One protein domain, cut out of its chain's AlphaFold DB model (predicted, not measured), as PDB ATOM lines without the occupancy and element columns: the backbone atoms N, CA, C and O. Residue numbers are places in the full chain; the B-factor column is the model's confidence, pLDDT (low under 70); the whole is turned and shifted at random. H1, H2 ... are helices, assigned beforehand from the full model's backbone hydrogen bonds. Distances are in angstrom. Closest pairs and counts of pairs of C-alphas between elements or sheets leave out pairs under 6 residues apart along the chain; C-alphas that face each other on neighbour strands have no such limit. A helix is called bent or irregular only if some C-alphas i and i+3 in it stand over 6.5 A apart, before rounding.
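AT A GLANCE: This is residues 14 to 87 of the 95 residues of an uncharacterized protein of Babesia microti (strain RI) (UniProt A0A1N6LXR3). What shape does the chain take? It is an open, wide V with no packed core: H2 makes the shorter arm, H3 is the turn at its foot, and the long helix H4 makes the other arm, while residues 14 to 24, with H1, stick out from the far end of the shorter arm. What is it built of? The printed part has 74 residues with four named helices, in the order H1, H2, H3, H4, and no named strand, and its class is all helix. How spread out is it? It is extended, with a radius of gyration of the C-alphas of 21.0 A, and the C-alphas span 70 by 35 by 14 A, an outline only just flat.

HOW THE PARTS SIT: Does the first helix meet another? H1, residues 14 to 21, touches no helix and is apart from H2, residues 30 to 38. How do the next two helices stand? H2 and H3, residues 41 to 46, meet only through their link, which is tight. Where do two helices touch? H3 and H4, residues 49 to 78, touch only at the corner by their tight link, and H4 does so with residues 51 to 55 alone. Their closest C-alphas, those of Leu 46 and Tyr 52, are 4.8 A apart, and their lines stand about perpendicular, at 82 degrees. What do the backbones show? In H1, H2, H3 and H4 every pair of O i and N i+4 is within hydrogen-bond range.

IN THESE COORDINATES: Where does the printed part begin? H1 starts with C-alpha 14 at (188.629, 206.634, 238.694) and measures 10.5 A from first to last C-alpha. What follows it? H2 starts with C-alpha 30 at (200.661, 197.988, 218.649) and measures 12.1 A. H3 measures 6.5 A and is neither bent nor irregular, but only just: C-alphas 43 and 46 are 6.4 A apart. How long is the last helix? H4 measures 42.7 A and ends with C-alpha 78 at (224.135, 204.445, 195.095).

THE WHOLE: How far does it reach? The two C-alphas farthest apart are those of Phe 14 and Leu 87, the first and last printed, at 70.7 A. Is it cut, or are there long links? The printed part has no cut, and the link from H1 to H2, of 8 residues, is short. Which stretches stand free? Among them are residues 57 to 75 of H4 and residues 77 to 84. Where is the confidence low? Residues 19 to 26 have a pLDDT under 70, while the mean of the printed part is 83.6 and that of H4 is 92.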
ATOM      1  N   PHE A  14     187.294 206.041 238.827       75.50
ATOM      2  CA  PHE A  14     188.629 206.634 238.694       75.50
ATOM      3  C   PHE A  14     189.650 205.640 238.118       75.50
ATOM      4  O   PHE A  14     190.455 206.035 237.279       75.50
ATOM      5  N   ILE A  15     189.565 204.351 238.480       72.94
ATOM      6  CA  ILE A  15     190.448 203.293 237.962       72.94
ATOM      7  C   ILE A  15     190.200 203.106 236.466       72.94
ATOM      8  O   ILE A  15     191.148 203.056 235.689       72.94
ATOM      9  N   TRP A  16     188.936 203.094 236.037       72.75
ATOM     10  CA  TRP A  16     188.575 202.997 234.619       72.75
ATOM     11  C   TRP A  16     189.024 204.204 233.795       72.75
ATOM     12  O   TRP A  16     189.477 204.036 232.662       72.75
ATOM     13  N   ARG A  17     188.933 205.421 234.349       74.44
ATOM     14  CA  ARG A  17     189.483 206.632 233.715       74.44
ATOM     15  C   ARG A  17     191.003 206.548 233.576       74.44
ATOM     16  O   ARG A  17     191.526 206.881 232.516       74.44
ATOM     17  N   TRP A  18     191.693 206.050 234.599       71.25
ATOM     18  CA  TRP A  18     193.142 205.855 234.577       71.25
ATOM     19  C   TRP A  18     193.557 204.771 233.570       71.25
ATOM     20  O   TRP A  18     194.443 205.000 232.749       71.25
ATOM     21  N   LEU A  19     192.842 203.641 233.524       67.12
ATOM     22  CA  LEU A  19     193.039 202.588 232.522       67.12
ATOM     23  C   LEU A  19     192.795 203.105 231.098       67.12
ATOM     24  O   LEU A  19     193.596 202.831 230.212       67.12
ATOM     25  N   LYS A  20     191.739 203.891 230.862       68.62
ATOM     26  CA  LYS A  20     191.487 204.525 229.550       68.62
ATOM     27  C   LYS A  20     192.560 205.549 229.160       68.62
ATOM     28  O   LYS A  20     192.765 205.786 227.968       68.62
ATOM     29  N   SER A  21     193.234 206.144 230.145       67.50
ATOM     30  CA  SER A  21     194.377 207.041 229.941       67.50
ATOM     31  C   SER A  21     195.659 206.287 229.560       67.50
ATOM     32  O   SER A  21     196.556 206.867 228.948       67.50
ATOM     33  N   THR A  22     195.757 204.982 229.847       66.38
ATOM     34  CA  THR A  22     196.937 204.202 229.447       66.38
ATOM     35  C   THR A  22     197.071 204.113 227.923       66.38
ATOM     36  O   THR A  22     196.100 203.956 227.183       66.38
ATOM     37  N   ARG A  23     198.314 204.194 227.434       62.19
ATOM     38  CA  ARG A  23     198.683 204.133 226.003       62.19
ATOM     39  C   ARG A  23     198.514 202.749 225.362       62.19
ATOM     40  O   ARG A  23     198.905 202.547 224.215       62.19
ATOM     41  N   LYS A  24     197.930 201.789 226.080       61.78
ATOM     42  CA  LYS A  24     197.804 200.397 225.650       61.78
ATOM     43  C   LYS A  24     196.971 200.331 224.361       61.78
ATOM     44  O   LYS A  24     195.776 200.601 224.381       61.78
ATOM     45  N   GLY A  25     197.619 200.015 223.238       59.84
ATOM     46  CA  GLY A  25     196.985 199.929 221.915       59.84
ATOM     47  C   GLY A  25     196.990 201.215 221.075       59.84
ATOM     48  O   GLY A  25     196.430 201.202 219.985       59.84
ATOM     49  N   LYS A  26     197.618 202.306 221.541       68.00
ATOM     50  CA  LYS A  26     197.767 203.568 220.781       68.00
ATOM     51  C   LYS A  26     199.157 203.753 220.156       68.00
ATOM     52  O   LYS A  26     199.401 204.770 219.518       68.00
ATOM     53  N   ASP A  27     200.063 202.799 220.353       70.62
ATOM     54  CA  ASP A  27     201.404 202.849 219.774       70.62
ATOM     55  C   ASP A  27     201.381 202.430 218.300       70.62
ATOM     56  O   ASP A  27     200.692 201.481 217.930       70.62
ATOM     57  N   LEU A  28     202.193 203.087 217.464       76.94
ATOM     58  CA  LEU A  28     202.360 202.748 216.040       76.94
ATOM     59  C   LEU A  28     202.766 201.277 215.824       76.94
ATOM     60  O   LEU A  28     202.456 200.682 214.796       76.94
ATOM     61  N   PHE A  29     203.404 200.670 216.826       78.25
ATOM     62  CA  PHE A  29     203.821 199.268 216.829       78.25
ATOM     63  C   PHE A  29     202.831 198.323 217.529       78.25
ATOM     64  O   PHE A  29     203.068 197.118 217.576       78.25
ATOM     65  N   ALA A  30     201.705 198.819 218.050       78.19
ATOM     66  CA  ALA A  30     200.661 197.988 218.649       78.19
ATOM     67  C   ALA A  30     200.200 196.807 217.764       78.19
ATOM     68  O   ALA A  30     200.088 195.704 218.305       78.19
ATOM     69  N   PRO A  31     199.977 196.957 216.438       81.44
ATOM     70  CA  PRO A  31     199.620 195.816 215.592       81.44
ATOM     71  C   PRO A  31     200.752 194.786 215.483       81.44
ATOM     72  O   PRO A  31     200.491 193.584 215.504       81.44
ATOM     73  N   LEU A  32     202.009 195.236 215.451       83.44
ATOM     74  CA  LEU A  32     203.176 194.355 215.447       83.44
ATOM     75  C   LEU A  32     203.262 193.557 216.754       83.44
ATOM     76  O   LEU A  32     203.384 192.336 216.718       83.44
ATOM     77  N   PHE A  33     203.103 194.210 217.905       80.25
ATOM     78  CA  PHE A  33     203.104 193.522 219.196       80.25
ATOM     79  C   PHE A  33     201.906 192.585 219.364       80.25
ATOM     80  O   PHE A  33     202.041 191.524 219.968       80.25
ATOM     81  N   TYR A  34     200.742 192.930 218.811       82.62
ATOM     82  CA  TYR A  34     199.588 192.033 218.796       82.62
ATOM     83  C   TYR A  34     199.878 190.754 218.001       82.62
ATOM     84  O   TYR A  34     199.625 189.654 218.495       82.62
ATOM     85  N   ILE A  35     200.461 190.879 216.805       84.12
ATOM     86  CA  ILE A  35     200.830 189.731 215.967       84.12
ATOM     87  C   ILE A  35     201.923 188.897 216.644       84.12
ATOM     88  O   ILE A  35     201.775 187.681 216.746       84.12
ATOM     89  N   LEU A  36     202.972 189.529 217.177       82.44
ATOM     90  CA  LEU A  36     204.044 188.836 217.904       82.44
ATOM     91  C   LEU A  36     203.540 188.113 219.158       82.44
ATOM     92  O   LEU A  36     203.996 187.020 219.473       82.44
ATOM     93  N   ASN A  37     202.571 188.681 219.873       81.19
ATOM     94  CA  ASN A  37     201.959 187.987 221.004       81.19
ATOM     95  C   ASN A  37     201.061 186.831 220.536       81.19
ATOM     96  O   ASN A  37     201.016 185.785 221.183       81.19
ATOM     97  N   LYS A  38     200.390 186.973 219.384       87.25
ATOM     98  CA  LYS A  38     199.574 185.907 218.779       87.25
ATOM     99  C   LYS A  38     200.412 184.704 218.342       87.25
ATOM    100  O   LYS A  38     199.919 183.581 218.431       87.25
ATOM    101  N   THR A  39     201.661 184.900 217.917       83.12
ATOM    102  CA  THR A  39     202.557 183.783 217.566       83.12
ATOM    103  C   THR A  39     202.992 182.959 218.778       83.12
ATOM    104  O   THR A  39     203.571 181.891 218.594       83.12
ATOM    105  N   LYS A  40     202.714 183.422 220.010       84.38
ATOM    106  CA  LYS A  40     203.109 182.752 221.261       84.38
ATOM    107  C   LYS A  40     204.594 182.379 221.277       84.38
ATOM    108  O   LYS A  40     204.988 181.353 221.829       84.38
ATOM    109  N   LEU A  41     205.429 183.232 220.676       83.75
ATOM    110  CA  LEU A  41     206.875 183.024 220.568       83.75
ATOM    111  C   LEU A  41     207.503 182.739 221.940       83.75
ATOM    112  O   LEU A  41     208.402 181.908 222.069       83.75
ATOM    113  N   TYR A  42     206.978 183.395 222.977       79.50
ATOM    114  CA  TYR A  42     207.397 183.163 224.348       79.50
ATOM    115  C   TYR A  42     207.206 181.706 224.785       79.50
ATOM    116  O   TYR A  42     208.167 181.068 225.210       79.50
ATOM    117  N   ASP A  43     206.004 181.159 224.611       83.44
ATOM    118  CA  ASP A  43     205.673 179.801 225.051       83.44
ATOM    119  C   ASP A  43     206.433 178.734 224.259       83.44
ATOM    120  O   ASP A  43     206.858 177.723 224.820       83.44
ATOM    121  N   HIS A  44     206.620 178.951 222.955       81.38
ATOM    122  CA  HIS A  44     207.236 177.955 222.081       81.38
ATOM    123  C   HIS A  44     208.766 177.964 222.132       81.38
ATOM    124  O   HIS A  44     209.392 176.897 222.059       81.38
ATOM    125  N   VAL A  45     209.361 179.150 222.262       82.50
ATOM    126  CA  VAL A  45     210.789 179.361 222.010       82.50
ATOM    127  C   VAL A  45     211.502 179.972 223.211       82.50
ATOM    128  O   VAL A  45     212.512 179.426 223.646       82.50
ATOM    129  N   LEU A  46     210.984 181.065 223.779       78.62
ATOM    130  CA  LEU A  46     211.716 181.832 224.801       78.62
ATOM    131  C   LEU A  46     211.624 181.227 226.215       78.62
ATOM    132  O   LEU A  46     212.469 181.522 227.052       78.62
ATOM    133  N   LYS A  47     210.628 180.377 226.493       84.56
ATOM    134  CA  LYS A  47     210.419 179.758 227.815       84.56
ATOM    135  C   LYS A  47     211.492 178.729 228.190       84.56
ATOM    136  O   LYS A  47     211.772 178.534 229.369       84.56
ATOM    137  N   HIS A  48     212.076 178.045 227.206       85.94
ATOM    138  CA  HIS A  48     213.059 176.984 227.431       85.94
ATOM    139  C   HIS A  48     214.459 177.441 227.018       85.94
ATOM    140  O   HIS A  48     214.673 177.780 225.857       85.94
ATOM    141  N   ASN A  49     215.423 177.357 227.938       83.88
ATOM    142  CA  ASN A  49     216.774 177.906 227.763       83.88
ATOM    143  C   ASN A  49     217.478 177.408 226.480       83.88
ATOM    144  O   ASN A  49     218.005 178.203 225.710       83.88
ATOM    145  N   ASN A  50     217.402 176.109 226.165       86.19
ATOM    146  CA  ASN A  50     218.048 175.561 224.961       86.19
ATOM    147  C   ASN A  50     217.421 176.080 223.654       86.19
ATOM    148  O   ASN A  50     218.128 176.364 222.690       86.19
ATOM    149  N   ARG A  51     216.089 176.221 223.614       86.94
ATOM    150  CA  ARG A  51     215.373 176.738 222.433       86.94
ATOM    151  C   ARG A  51     215.600 178.234 222.267       86.94
ATOM    152  O   ARG A  51     215.779 178.694 221.144       86.94
ATOM    153  N   TYR A  52     215.656 178.955 223.382       88.44
ATOM    154  CA  TYR A  52     216.031 180.359 223.425       88.44
ATOM    155  C   TYR A  52     217.419 180.579 222.810       88.44
ATOM    156  O   TYR A  52     217.545 181.375 221.884       88.44
ATOM    157  N   TRP A  53     218.433 179.822 223.237       89.44
ATOM    158  CA  TRP A  53     219.793 179.942 222.698       89.44
ATOM    159  C   TRP A  53     219.862 179.699 221.191       89.44
ATOM    160  O   TRP A  53     220.438 180.507 220.465       89.44
ATOM    161  N   MET A  54     219.225 178.629 220.706       90.00
ATOM    162  CA  MET A  54     219.178 178.331 219.270       90.00
ATOM    163  C   MET A  54     218.464 179.428 218.480       90.00
ATOM    164  O   MET A  54     218.917 179.804 217.401       90.00
ATOM    165  N   PHE A  55     217.374 179.972 219.019       91.19
ATOM    166  CA  PHE A  55     216.634 181.055 218.382       91.19
ATOM    167  C   PHE A  55     217.431 182.357 218.320       91.19
ATOM    168  O   PHE A  55     217.436 183.012 217.282       91.19
ATOM    169  N   ILE A  56     218.133 182.716 219.396       92.12
ATOM    170  CA  ILE A  56     218.989 183.904 219.423       92.12
ATOM    171  C   ILE A  56     220.160 183.751 218.451       92.12
ATOM    172  O   ILE A  56     220.435 184.680 217.697       92.12
ATOM    173  N   MET A  57     220.807 182.583 218.412       93.81
ATOM    174  CA  MET A  57     221.916 182.336 217.486       93.81
ATOM    175  C   MET A  57     221.461 182.353 216.027       93.81
ATOM    176  O   MET A  57     222.020 183.092 215.219       93.81
ATOM    177  N   ALA A  58     220.403 181.609 215.693       93.25
ATOM    178  CA  ALA A  58     219.852 181.599 214.340       93.25
ATOM    179  C   ALA A  58     219.355 182.991 213.924       93.25
ATOM    180  O   ALA A  58     219.636 183.444 212.814       93.25
ATOM    181  N   GLY A  59     218.666 183.688 214.832       93.81
ATOM    182  CA  GLY A  59     218.203 185.054 214.629       93.81
ATOM    183  C   GLY A  59     219.358 186.013 214.365       93.81
ATOM    184  O   GLY A  59     219.307 186.746 213.383       93.81
ATOM    185  N   GLY A  60     220.421 185.958 215.172       93.69
ATOM    186  CA  GLY A  60     221.607 186.805 215.031       93.69
ATOM    187  C   GLY A  60     222.371 186.565 213.727       93.69
ATOM    188  O   GLY A  60     222.731 187.523 213.034       93.69
ATOM    189  N   CYS A  61     222.577 185.305 213.339       95.31
ATOM    190  CA  CYS A  61     223.209 184.962 212.061       95.31
ATOM    191  C   CYS A  61     222.366 185.439 210.869       95.31
ATOM    192  O   CYS A  61     222.885 186.071 209.950       95.31
ATOM    193  N   LEU A  62     221.056 185.194 210.898       95.69
ATOM    194  CA  LEU A  62     220.179 185.591 209.801       95.69
ATOM    195  C   LEU A  62     220.045 187.115 209.704       95.69
ATOM    196  O   LEU A  62     220.098 187.673 208.605       95.69
ATOM    197  N   SER A  63     219.910 187.807 210.836       93.94
ATOM    198  CA  SER A  63     219.798 189.266 210.851       93.94
ATOM    199  C   SER A  63     221.088 189.936 210.394       93.94
ATOM    200  O   SER A  63     221.036 190.901 209.640       93.94
ATOM    201  N   SER A  64     222.248 189.422 210.813       93.06
ATOM    202  CA  SER A  64     223.539 189.986 210.402       93.06
ATOM    203  C   SER A  64     223.776 189.807 208.905       93.06
ATOM    204  O   SER A  64     224.146 190.773 208.238       93.06
ATOM    205  N   TYR A  65     223.482 188.625 208.356       94.94
ATOM    206  CA  TYR A  65     223.592 188.374 206.920       94.94
ATOM    207  C   TYR A  65     222.645 189.258 206.101       94.94
ATOM    208  O   TYR A  65     223.078 189.964 205.193       94.94
ATOM    209  N   THR A  66     221.355 189.265 206.444       95.38
ATOM    210  CA  THR A  66     220.352 190.025 205.679       95.38
ATOM    211  C   THR A  66     220.602 191.528 205.743       95.38
ATOM    212  O   THR A  66     220.482 192.203 204.722       95.38
ATOM    213  N   LEU A  67     221.000 192.060 206.901       93.56
ATOM    214  CA  LEU A  67     221.324 193.477 207.048       93.56
ATOM    215  C   LEU A  67     222.603 193.837 206.288       93.56
ATOM    216  O   LEU A  67     222.612 194.840 205.580       93.56
ATOM    217  N   SER A  68     223.643 193.002 206.365       94.06
ATOM    218  CA  SER A  68     224.878 193.200 205.600       94.06
ATOM    219  C   SER A  68     224.602 193.240 204.097       94.06
ATOM    220  O   SER A  68     225.006 194.192 203.428       94.06
ATOM    221  N   GLU A  69     223.835 192.283 203.577       94.88
ATOM    222  CA  GLU A  69     223.512 192.217 202.152       94.88
ATOM    223  C   GLU A  69     222.589 193.361 201.714       94.88
ATOM    224  O   GLU A  69     222.767 193.941 200.644       94.88
ATOM    225  N   THR A  70     221.640 193.764 202.563       95.31
ATOM    226  CA  THR A  70     220.775 194.920 202.284       95.31
ATOM    227  C   THR A  70     221.593 196.209 202.218       95.31
ATOM    228  O   THR A  70     221.461 196.975 201.264       95.31
ATOM    229  N   CYS A  71     222.486 196.436 203.184       94.00
ATOM    230  CA  CYS A  71     223.395 197.580 203.176       94.00
ATOM    231  C   CYS A  71     224.327 197.559 201.959       94.00
ATOM    232  O   CYS A  71     224.511 198.596 201.322       94.00
ATOM    233  N   ASN A  72     224.865 196.392 201.600       94.19
ATOM    234  CA  ASN A  72     225.709 196.220 200.421       94.19
ATOM    235  C   ASN A  72     224.948 196.560 199.132       94.19
ATOM    236  O   ASN A  72     225.446 197.309 198.297       94.19
ATOM    237  N   ASN A  73     223.711 196.086 198.986       92.81
ATOM    238  CA  ASN A  73     222.886 196.370 197.813       92.81
ATOM    239  C   ASN A  73     222.477 197.841 197.717       92.81
ATOM    240  O   ASN A  73     222.524 198.415 196.628       92.81
ATOM    241  N   ILE A  74     222.156 198.482 198.843       95.12
ATOM    242  CA  ILE A  74     221.921 199.931 198.886       95.12
ATOM    243  C   ILE A  74     223.191 200.679 198.464       95.12
ATOM    244  O   ILE A  74     223.136 201.562 197.608       95.12
ATOM    245  N   TRP A  75     224.347 200.298 199.008       93.12
ATOM    246  CA  TRP A  75     225.625 200.921 198.669       93.12
ATOM    247  C   TRP A  75     225.980 200.749 197.189       93.12
ATOM    248  O   TRP A  75     226.388 201.720 196.545       93.12
ATOM    249  N   LYS A  76     225.762 199.556 196.626       92.38
ATOM    250  CA  LYS A  76     225.954 199.288 195.197       92.38
ATOM    251  C   LYS A  76     225.015 200.114 194.330       92.38
ATOM    252  O   LYS A  76     225.443 200.686 193.335       92.38
ATOM    253  N   SER A  77     223.747 200.219 194.726       90.69
ATOM    254  CA  SER A  77     222.750 201.014 194.007       90.69
ATOM    255  C   SER A  77     223.139 202.494 193.939       90.69
ATOM    256  O   SER A  77     223.019 203.103 192.878       90.69
ATOM    257  N   ILE A  78     223.672 203.051 195.031       92.94
ATOM    258  CA  ILE A  78     224.135 204.445 195.095       92.94
ATOM    259  C   ILE A  78     225.425 204.657 194.283       92.94
ATOM    260  O   ILE A  78     225.584 205.695 193.643       92.94
ATOM    261  N   ASN A  79     226.348 203.692 194.295       88.56
ATOM    262  CA  ASN A  79     227.659 203.800 193.638       88.56
ATOM    263  C   ASN A  79     227.707 203.181 192.237       88.56
ATOM    264  O   ASN A  79     228.795 202.953 191.704       88.56
ATOM    265  N   LYS A  80     226.544 202.933 191.634       86.00
ATOM    266  CA  LYS A  80     226.433 202.329 190.309       86.00
ATOM    267  C   LYS A  80     227.291 203.083 189.285       86.00
ATOM    268  O   LYS A  80     227.183 204.303 189.153       86.00
ATOM    269  N   GLY A  81     228.148 202.356 188.577       82.25
ATOM    270  CA  GLY A  81     229.084 202.884 187.577       82.25
ATOM    271  C   GLY A  81     230.430 203.364 188.132       82.25
ATOM    272  O   GLY A  81     231.305 203.724 187.350       82.25
ATOM    273  N   LYS A  82     230.626 203.367 189.458       83.12
ATOM    274  CA  LYS A  82     231.923 203.652 190.109       83.12
ATOM    275  C   LYS A  82     232.600 202.395 190.659       83.12
ATOM    276  O   LYS A  82     233.732 202.461 191.130       83.12
ATOM    277  N   LEU A  83     231.894 201.267 190.660       81.88
ATOM    278  CA  LEU A  83     232.380 200.004 191.199       81.88
ATOM    279  C   LEU A  83     233.230 199.279 190.166       81.88
ATOM    280  O   LEU A  83     232.873 199.247 188.995       81.88
ATOM    281  N   VAL A  84     234.286 198.600 190.625       78.38
ATOM    282  CA  VAL A  84     235.119 197.720 189.781       78.38
ATOM    283  C   VAL A  84     234.268 196.689 189.030       78.38
ATOM    284  O   VAL A  84     234.544 196.387 187.879       78.38
ATOM    285  N   ALA A  85     233.194 196.206 189.657       77.19
ATOM    286  CA  ALA A  85     232.254 195.264 189.052       77.19
ATOM    287  C   ALA A  85     231.395 195.860 187.917       77.19
ATOM    288  O   ALA A  85     230.872 195.102 187.108       77.19
ATOM    289  N   ASP A  86     231.237 197.187 187.866       77.94
ATOM    290  CA  ASP A  86     230.458 197.884 186.835       77.94
ATOM    291  C   ASP A  86     231.331 198.360 185.659       77.94
ATOM    292  O   ASP A  86     230.799 198.808 184.641       77.94
ATOM    293  N   LEU A  87     232.663 198.298 185.786       76.56
ATOM    294  CA  LEU A  87     233.566 198.626 184.688       76.56
ATOM    295  C   LEU A  87     233.486 197.536 183.605       76.56
ATOM    296  O   LEU A  87     233.479 196.347 183.931       76.56
TER     297      LEU A  87